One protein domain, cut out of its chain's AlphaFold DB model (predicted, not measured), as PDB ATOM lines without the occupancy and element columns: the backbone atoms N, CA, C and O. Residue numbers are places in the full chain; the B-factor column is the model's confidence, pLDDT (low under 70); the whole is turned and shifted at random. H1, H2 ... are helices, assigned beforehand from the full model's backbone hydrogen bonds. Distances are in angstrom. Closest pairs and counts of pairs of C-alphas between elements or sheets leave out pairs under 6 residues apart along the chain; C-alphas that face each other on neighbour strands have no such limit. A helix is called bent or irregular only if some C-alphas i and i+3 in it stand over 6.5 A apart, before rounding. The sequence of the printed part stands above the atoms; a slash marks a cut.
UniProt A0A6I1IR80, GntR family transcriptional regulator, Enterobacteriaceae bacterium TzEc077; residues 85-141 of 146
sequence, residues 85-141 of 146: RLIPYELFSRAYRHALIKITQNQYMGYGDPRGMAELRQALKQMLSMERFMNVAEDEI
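This is residues 85 to 141 of the 146 residues of the protein "GntR family transcriptional regulator" of Enterobacteriaceae bacterium TzEc077 (UniProt A0A6I1IR80). What shape do the atoms make? Two helices form a loose, open V: H1 sticks out as one arm over residues 89 to 99 and 101 to 105, a long link rounds the turn, and H2 runs back as the other arm, with the residues after H2 folding back beside it. What is it made of? The printed part has 57 residues, with two named helices in the order H1, H2 and no named strand; the class is all helix. How spread out is it? It is loose, with a radius of gyration of the C-alphas of 13.8 A, and flat, spanning 34 by 32 by 14 A.

Does the longest helix touch the other? H1, residues 89 to 105, and H2, residues 118 to 132, are apart: no C-alpha of the one is within 8 A of the other. What stands free? Residues 85 to 99, of which 89 to 99 belong to H1, and residues 101 to 107, of which 101 to 105 belong to H1, stand free. How do the helix backbones run? In H1 and H2 every O i to N i+4 pair is within hydrogen-bond range, and neither helix is bent.

Where is H1? It has 17 residues and measures 24.4 A from C-alpha 89 at (99.251, 198.495, 75.166) to C-alpha 105 at (109.655, 210.799, 93.442). Where is H2? It has 15 residues and measures 20.0 A from its first to its last C-alpha, ending at C-alpha 132 at (81.495, 193.304, 90.610).

How large is it? The two C-alphas farthest apart, those of Arg 85 and Gln 107, are 35.3 A apart. Is the backbone continuous? The printed part has no cut, and the link from H1 to H2, residues 106 to 117, is long. Where is confidence low? The mean pLDDT of the printed part is 91.0, and residue 109 is under 70.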
ATOM      1  N   ARG A  85      95.308 190.762  71.192       86.56
ATOM      2  CA  ARG A  85      94.790 191.861  70.359       86.56
ATOM      3  C   ARG A  85      93.889 192.815  71.137       86.56
ATOM      4  O   ARG A  85      93.716 193.950  70.709       86.56
ATOM      5  N   LEU A  86      93.315 192.360  72.251       89.06
ATOM      6  CA  LEU A  86      92.435 193.165  73.098       89.06
ATOM      7  C   LEU A  86      93.198 193.956  74.165       89.06
ATOM      8  O   LEU A  86      92.589 194.741  74.883       89.06
ATOM      9  N   ILE A  87      94.516 193.767  74.288       90.06
ATOM     10  CA  ILE A  87      95.329 194.451  75.296       90.06
ATOM     11  C   ILE A  87      95.590 195.902  74.842       90.06
ATOM     12  O   ILE A  87      96.256 196.109  73.824       90.06
ATOM     13  N   PRO A  88      95.133 196.931  75.584       93.94
ATOM     14  CA  PRO A  88      95.398 198.334  75.264       93.94
ATOM     15  C   PRO A  88      96.831 198.743  75.657       93.94
ATOM     16  O   PRO A  88      97.054 199.434  76.654       93.94
ATOM     17  N   TYR A  89      97.821 198.315  74.868       92.94
ATOM     18  CA  TYR A  89      99.251 198.495  75.166       92.94
ATOM     19  C   TYR A  89      99.666 199.948  75.431       92.94
ATOM     20  O   TYR A  89     100.431 200.198  76.364       92.94
ATOM     21  N   GLU A  90      99.156 200.910  74.659       94.94
ATOM     22  CA  GLU A  90      99.498 202.332  74.822       94.94
ATOM     23  C   GLU A  90      99.031 202.886  76.170       94.94
ATOM     24  O   GLU A  90      99.778 203.565  76.883       94.94
ATOM     25  N   LEU A  91      97.803 202.537  76.565       95.56
ATOM     26  CA  LEU A  91      97.230 202.955  77.838       95.56
ATOM     27  C   LEU A  91      98.025 202.367  79.006       95.56
ATOM     28  O   LEU A  91      98.416 203.102  79.915       95.56
ATOM     29  N   PHE A  92      98.321 201.065  78.952       94.69
ATOM     30  CA  PHE A  92      99.117 200.397  79.980       94.69
ATOM     31  C   PHE A  92     100.527 200.973  80.080       94.69
ATOM     32  O   PHE A  92     100.993 201.256  81.179       94.69
ATOM     33  N   SER A  93     101.189 201.212  78.948       95.69
ATOM     34  CA  SER A  93     102.549 201.757  78.920       95.69
ATOM     35  C   SER A  93     102.612 203.154  79.533       95.69
ATOM     36  O   SER A  93     103.520 203.460  80.313       95.69
ATOM     37  N   ARG A  94     101.622 204.004  79.231       96.88
ATOM     38  CA  ARG A  94     101.495 205.339  79.822       96.88
ATOM     39  C   ARG A  94     101.228 205.269  81.326       96.88
ATOM     40  O   ARG A  94     101.912 205.956  82.086       96.88
ATOM     41  N   ALA A  95     100.273 204.444  81.753       95.12
ATOM     42  CA  ALA A  95      99.924 204.279  83.163       95.12
ATOM     43  C   ALA A  95     101.104 203.730  83.979       95.12
ATOM     44  O   ALA A  95     101.423 204.257  85.043       95.12
ATOM     45  N   TYR A  96     101.808 202.732  83.441       94.38
ATOM     46  CA  TYR A  96     102.966 202.120  84.081       94.38
ATOM     47  C   TYR A  96     104.129 203.104  84.222       94.38
ATOM     48  O   TYR A  96     104.689 203.252  85.308       94.38
ATOM     49  N   ARG A  97     104.453 203.851  83.155       95.38
ATOM     50  CA  ARG A  97     105.466 204.916  83.214       95.38
ATOM     51  C   ARG A  97     105.117 205.950  84.284       95.38
ATOM     52  O   ARG A  97     105.986 206.331  85.063       95.38
ATOM     53  N   HIS A  98     103.862 206.395  84.327       93.50
ATOM     54  CA  HIS A  98     103.404 207.362  85.320       93.50
ATOM     55  C   HIS A  98     103.545 206.824  86.753       93.50
ATOM     56  O   HIS A  98     104.084 207.516  87.615       93.50
ATOM     57  N   ALA A  99     103.137 205.574  86.998       91.00
ATOM     58  CA  ALA A  99     103.269 204.931  88.304       91.00
ATOM     59  C   ALA A  99     104.735 204.830  88.755       91.00
ATOM     60  O   ALA A  99     105.047 205.184  89.889       91.00
ATOM     61  N   LEU A 100     105.646 204.426  87.860       89.94
ATOM     62  CA  LEU A 100     107.076 204.352  88.171       89.94
ATOM     63  C   LEU A 100     107.657 205.712  88.573       89.94
ATOM     64  O   LEU A 100     108.340 205.796  89.589       89.94
ATOM     65  N   ILE A 101     107.363 206.773  87.812       91.62
ATOM     66  CA  ILE A 101     107.844 208.131  88.119       91.62
ATOM     67  C   ILE A 101     107.303 208.608  89.475       91.62
ATOM     68  O   ILE A 101     108.046 209.178  90.268       91.62
ATOM     69  N   LYS A 102     106.026 208.342  89.776       87.06
ATOM     70  CA  LYS A 102     105.418 208.720  91.061       87.06
ATOM     71  C   LYS A 102     106.086 208.001  92.241       87.06
ATOM     72  O   LYS A 102     106.370 208.618  93.264       87.06
ATOM     73  N   ILE A 103     106.363 206.703  92.097       86.19
ATOM     74  CA  ILE A 103     107.006 205.893  93.143       86.19
ATOM     75  C   ILE A 103     108.434 206.380  93.417       86.19
ATOM     76  O   ILE A 103     108.827 206.485  94.581       86.19
ATOM     77  N   THR A 104     109.202 206.703  92.368       83.25
ATOM     78  CA  THR A 104     110.583 207.181  92.525       83.25
ATOM     79  C   THR A 104     110.644 208.549  93.200       83.25
ATOM     80  O   THR A 104     111.470 208.747  94.088       83.25
ATOM     81  N   GLN A 105     109.746 209.467  92.834       83.31
ATOM     82  CA  GLN A 105     109.655 210.799  93.442       83.31
ATOM     83  C   GLN A 105     109.302 210.734  94.929       83.31
ATOM     84  O   GLN A 105     109.881 211.462  95.732       83.31
ATOM     85  N   ASN A 106     108.406 209.825  95.306       78.69
ATOM     86  CA  ASN A 106     107.949 209.685  96.684       78.69
ATOM     87  C   ASN A 106     108.834 208.752  97.539       78.69
ATOM     88  O   ASN A 106     108.467 208.435  98.664       78.69
ATOM     89  N   GLN A 107     109.979 208.294  97.014       72.69
ATOM     90  CA  GLN A 107     110.935 207.392  97.680       72.69
ATOM     91  C   GLN A 107     110.347 206.070  98.221       72.69
ATOM     92  O   GLN A 107     110.926 205.430  99.098       72.69
ATOM     93  N   TYR A 108     109.244 205.583  97.645       71.56
ATOM     94  CA  TYR A 108     108.618 204.304  98.012       71.56
ATOM     95  C   TYR A 108     109.244 203.113  97.261       71.56
ATOM     96  O   TYR A 108     108.550 202.348  96.597       71.56
ATOM     97  N   MET A 109     110.568 202.951  97.330       69.25
ATOM     98  CA  MET A 109     111.286 201.847  96.654       69.25
ATOM     99  C   MET A 109     111.539 200.620  97.553       69.25
ATOM    100  O   MET A 109     112.162 199.655  97.116       69.25
ATOM    101  N   GLY A 110     111.091 200.655  98.811       75.31
ATOM    102  CA  GLY A 110     111.282 199.580  99.788       75.31
ATOM    103  C   GLY A 110     110.122 198.585  99.867       75.31
ATOM    104  O   GLY A 110     109.127 198.681  99.148       75.31
ATOM    105  N   TYR A 111     110.241 197.635 100.797       73.69
ATOM    106  CA  TYR A 111     109.122 196.776 101.183       73.69
ATOM    107  C   TYR A 111     108.048 197.617 101.882       73.69
ATOM    108  O   TYR A 111     108.317 198.265 102.891       73.69
ATOM    109  N   GLY A 112     106.844 197.630 101.308       82.88
ATOM    110  CA  GLY A 112     105.663 198.247 101.903       82.88
ATOM    111  C   GLY A 112     104.836 197.248 102.709       82.88
ATOM    112  O   GLY A 112     105.329 196.209 103.145       82.88
ATOM    113  N   ASP A 113     103.550 197.553 102.869       89.88
ATOM    114  CA  ASP A 113     102.568 196.624 103.432       89.88
ATOM    115  C   ASP A 113     102.584 195.290 102.650       89.88
ATOM    116  O   ASP A 113     102.488 195.314 101.416       89.88
ATOM    117  N   PRO A 114     102.687 194.126 103.325       91.19
ATOM    118  CA  PRO A 114     102.672 192.818 102.668       91.19
ATOM    119  C   PRO A 114     101.386 192.542 101.878       91.19
ATOM    120  O   PRO A 114     101.407 191.720 100.966       91.19
ATOM    121  N   ARG A 115     100.279 193.233 102.181       93.50
ATOM    122  CA  ARG A 115      99.025 193.153 101.414       93.50
ATOM    123  C   ARG A 115      99.065 193.932 100.095       93.50
ATOM    124  O   ARG A 115      98.131 193.846  99.301       93.50
ATOM    125  N   GLY A 116     100.129 194.690  99.849       91.50
ATOM    126  CA  GLY A 116     100.275 195.589  98.708       91.50
ATOM    127  C   GLY A 116      99.981 197.049  99.060       91.50
ATOM    128  O   GLY A 116      99.524 197.380 100.155       91.50
ATOM    129  N   MET A 117     100.263 197.944  98.110       90.62
ATOM    130  CA  MET A 117     100.163 199.394  98.314       90.62
ATOM    131  C   MET A 117      98.727 199.843  98.618       90.62
ATOM    132  O   MET A 117      97.803 199.485  97.889       90.62
ATOM    133  N   ALA A 118      98.556 200.693  99.635       90.50
ATOM    134  CA  ALA A 118      97.248 201.205 100.055       90.50
ATOM    135  C   ALA A 118      96.496 201.921  98.918       90.50
ATOM    136  O   ALA A 118      95.330 201.626  98.673       90.50
ATOM    137  N   GLU A 119      97.180 202.776  98.140       90.69
ATOM    138  CA  GLU A 119      96.575 203.459  96.980       90.69
ATOM    139  C   GLU A 119      95.987 202.463  95.961       90.69
ATOM    140  O   GLU A 119      94.902 202.676  95.419       90.69
ATOM    141  N   LEU A 120      96.682 201.343  95.726       92.56
ATOM    142  CA  LEU A 120      96.215 200.292  94.824       92.56
ATOM    143  C   LEU A 120      95.032 199.530  95.430       92.56
ATOM    144  O   LEU A 120      94.052 199.286  94.731       92.56
ATOM    145  N   ARG A 121      95.091 199.180  96.722       95.56
ATOM    146  CA  ARG A 121      93.985 198.499  97.415       95.56
ATOM    147  C   ARG A 121      92.716 199.358  97.427       95.56
ATOM    148  O   ARG A 121      91.632 198.835  97.178       95.56
ATOM    149  N   GLN A 122      92.841 200.673  97.605       95.38
ATOM    150  CA  GLN A 122      91.720 201.612  97.527       95.38
ATOM    151  C   GLN A 122      91.106 201.673  96.118       95.38
ATOM    152  O   GLN A 122      89.882 201.618  95.980       95.38
ATOM    153  N   ALA A 123      91.935 201.740  95.071       95.19
ATOM    154  CA  ALA A 123      91.463 201.719  93.685       95.19
ATOM    155  C   ALA A 123      90.766 200.390  93.339       95.19
ATOM    156  O   ALA A 123      89.703 200.384  92.719       95.19
ATOM    157  N   LEU A 124      91.318 199.262  93.800       96.19
ATOM    158  CA  LEU A 124      90.708 197.943  93.630       96.19
ATOM    159  C   LEU A 124      89.370 197.839  94.362       96.19
ATOM    160  O   LEU A 124      88.411 197.364  93.769       96.19
ATOM    161  N   LYS A 125      89.262 198.332  95.600       96.88
ATOM    162  CA  LYS A 125      87.985 198.390  96.328       96.88
ATOM    163  C   LYS A 125      86.902 199.108  95.515       96.88
ATOM    164  O   LYS A 125      85.791 198.599  95.394       96.88
ATOM    165  N   GLN A 126      87.224 200.268  94.939       96.25
ATOM    166  CA  GLN A 126      86.287 201.025  94.101       96.25
ATOM    167  C   GLN A 126      85.884 200.235  92.847       96.25
ATOM    168  O   GLN A 126      84.695 200.092  92.573       96.25
ATOM    169  N   MET A 127      86.857 199.661  92.133       96.88
ATOM    170  CA  MET A 127      86.608 198.837  90.945       96.88
ATOM    171  C   MET A 127      85.733 197.613  91.265       96.88
ATOM    172  O   MET A 127      84.753 197.354  90.571       96.88
ATOM    173  N   LEU A 128      86.038 196.877  92.339       97.12
ATOM    174  CA  LEU A 128      85.279 195.695  92.761       97.12
ATOM    175  C   LEU A 128      83.845 196.059  93.165       97.12
ATOM    176  O   LEU A 128      82.909 195.337  92.820       97.12
ATOM    177  N   SER A 129      83.650 197.195  93.835       96.00
ATOM    178  CA  SER A 129      82.310 197.677  94.174       96.00
ATOM    179  C   SER A 129      81.509 198.074  92.934       96.00
ATOM    180  O   SER A 129      80.317 197.783  92.881       96.00
ATOM    181  N   MET A 130      82.130 198.734  91.955       96.50
ATOM    182  CA  MET A 130      81.435 199.252  90.772       96.50
ATOM    183  C   MET A 130      81.161 198.177  89.716       96.50
ATOM    184  O   MET A 130      80.071 198.134  89.158       96.50
ATOM    185  N   GLU A 131      82.135 197.313  89.432       97.19
ATOM    186  CA  GLU A 131      82.044 196.343  88.331       97.19
ATOM    187  C   GLU A 131      81.559 194.967  88.781       97.19
ATOM    188  O   GLU A 131      81.036 194.188  87.980       97.19
ATOM    189  N   ARG A 132      81.783 194.633  90.055       95.56
ATOM    190  CA  ARG A 132      81.495 193.304  90.610       95.56
ATOM    191  C   ARG A 132      80.502 193.335  91.766       95.56
ATOM    192  O   ARG A 132      80.204 192.272  92.301       95.56
ATOM    193  N   PHE A 133      79.998 194.513  92.143       96.06
ATOM    194  CA  PHE A 133      79.060 194.702  93.256       96.06
ATOM    195  C   PHE A 133      79.544 194.075  94.575       96.06
ATOM    196  O   PHE A 133      78.744 193.646  95.405       96.06
ATOM    197  N   MET A 134      80.864 194.016  94.773       96.06
ATOM    198  CA  MET A 134      81.469 193.466  95.983       96.06
ATOM    199  C   MET A 134      81.742 194.578  96.995       96.06
ATOM    200  O   MET A 134      82.505 195.506  96.721       96.06
ATOM    201  N   ASN A 135      81.143 194.464  98.181       94.12
ATOM    202  CA  ASN A 135      81.416 195.353  99.307       94.12
ATOM    203  C   ASN A 135      82.551 194.771 100.155       94.12
ATOM    204  O   ASN A 135      82.303 193.951 101.033       94.12
ATOM    205  N   VAL A 136      83.783 195.176  99.850       95.25
ATOM    206  CA  VAL A 136      84.997 194.756 100.564       95.25
ATOM    207  C   VAL A 136      85.676 195.951 101.224       95.25
ATOM    208  O   VAL A 136      85.724 197.057 100.670       95.25
ATOM    209  N   ALA A 137      86.199 195.744 102.426       94.06
ATOM    210  CA  ALA A 137      87.051 196.709 103.094       94.06
ATOM    211  C   ALA A 137      88.478 196.667 102.516       94.06
ATOM    212  O   ALA A 137      88.879 195.738 101.817       94.06
ATOM    213  N   GLU A 138      89.248 197.733 102.726       93.31
ATOM    214  CA  GLU A 138      90.579 197.862 102.115       93.31
ATOM    215  C   GLU A 138      91.583 196.858 102.707       93.31
ATOM    216  O   GLU A 138      92.500 196.398 102.026       93.31
ATOM    217  N   ASP A 139      91.405 196.524 103.983       93.38
ATOM    218  CA  ASP A 139      92.197 195.578 104.762       93.38
ATOM    219  C   ASP A 139      91.909 194.111 104.416       93.38
ATOM    220  O   ASP A 139      92.751 193.257 104.708       93.38
ATOM    221  N   GLU A 140      90.789 193.847 103.736       95.69
ATOM    222  CA  GLU A 140      90.382 192.540 103.203       95.69
ATOM    223  C   GLU A 140      90.987 192.242 101.817       95.69
ATOM    224  O   GLU A 140      90.844 191.137 101.296       95.69
ATOM    225  N   ILE A 141      91.687 193.207 101.204       96.19
ATOM    226  CA  ILE A 141      92.313 193.054  99.885       96.19
ATOM    227  C   ILE A 141      93.809 192.759 100.046       96.19
ATOM    228  O   ILE A 141      94.539 193.522 100.676       96.19
TER     229      ILE A 141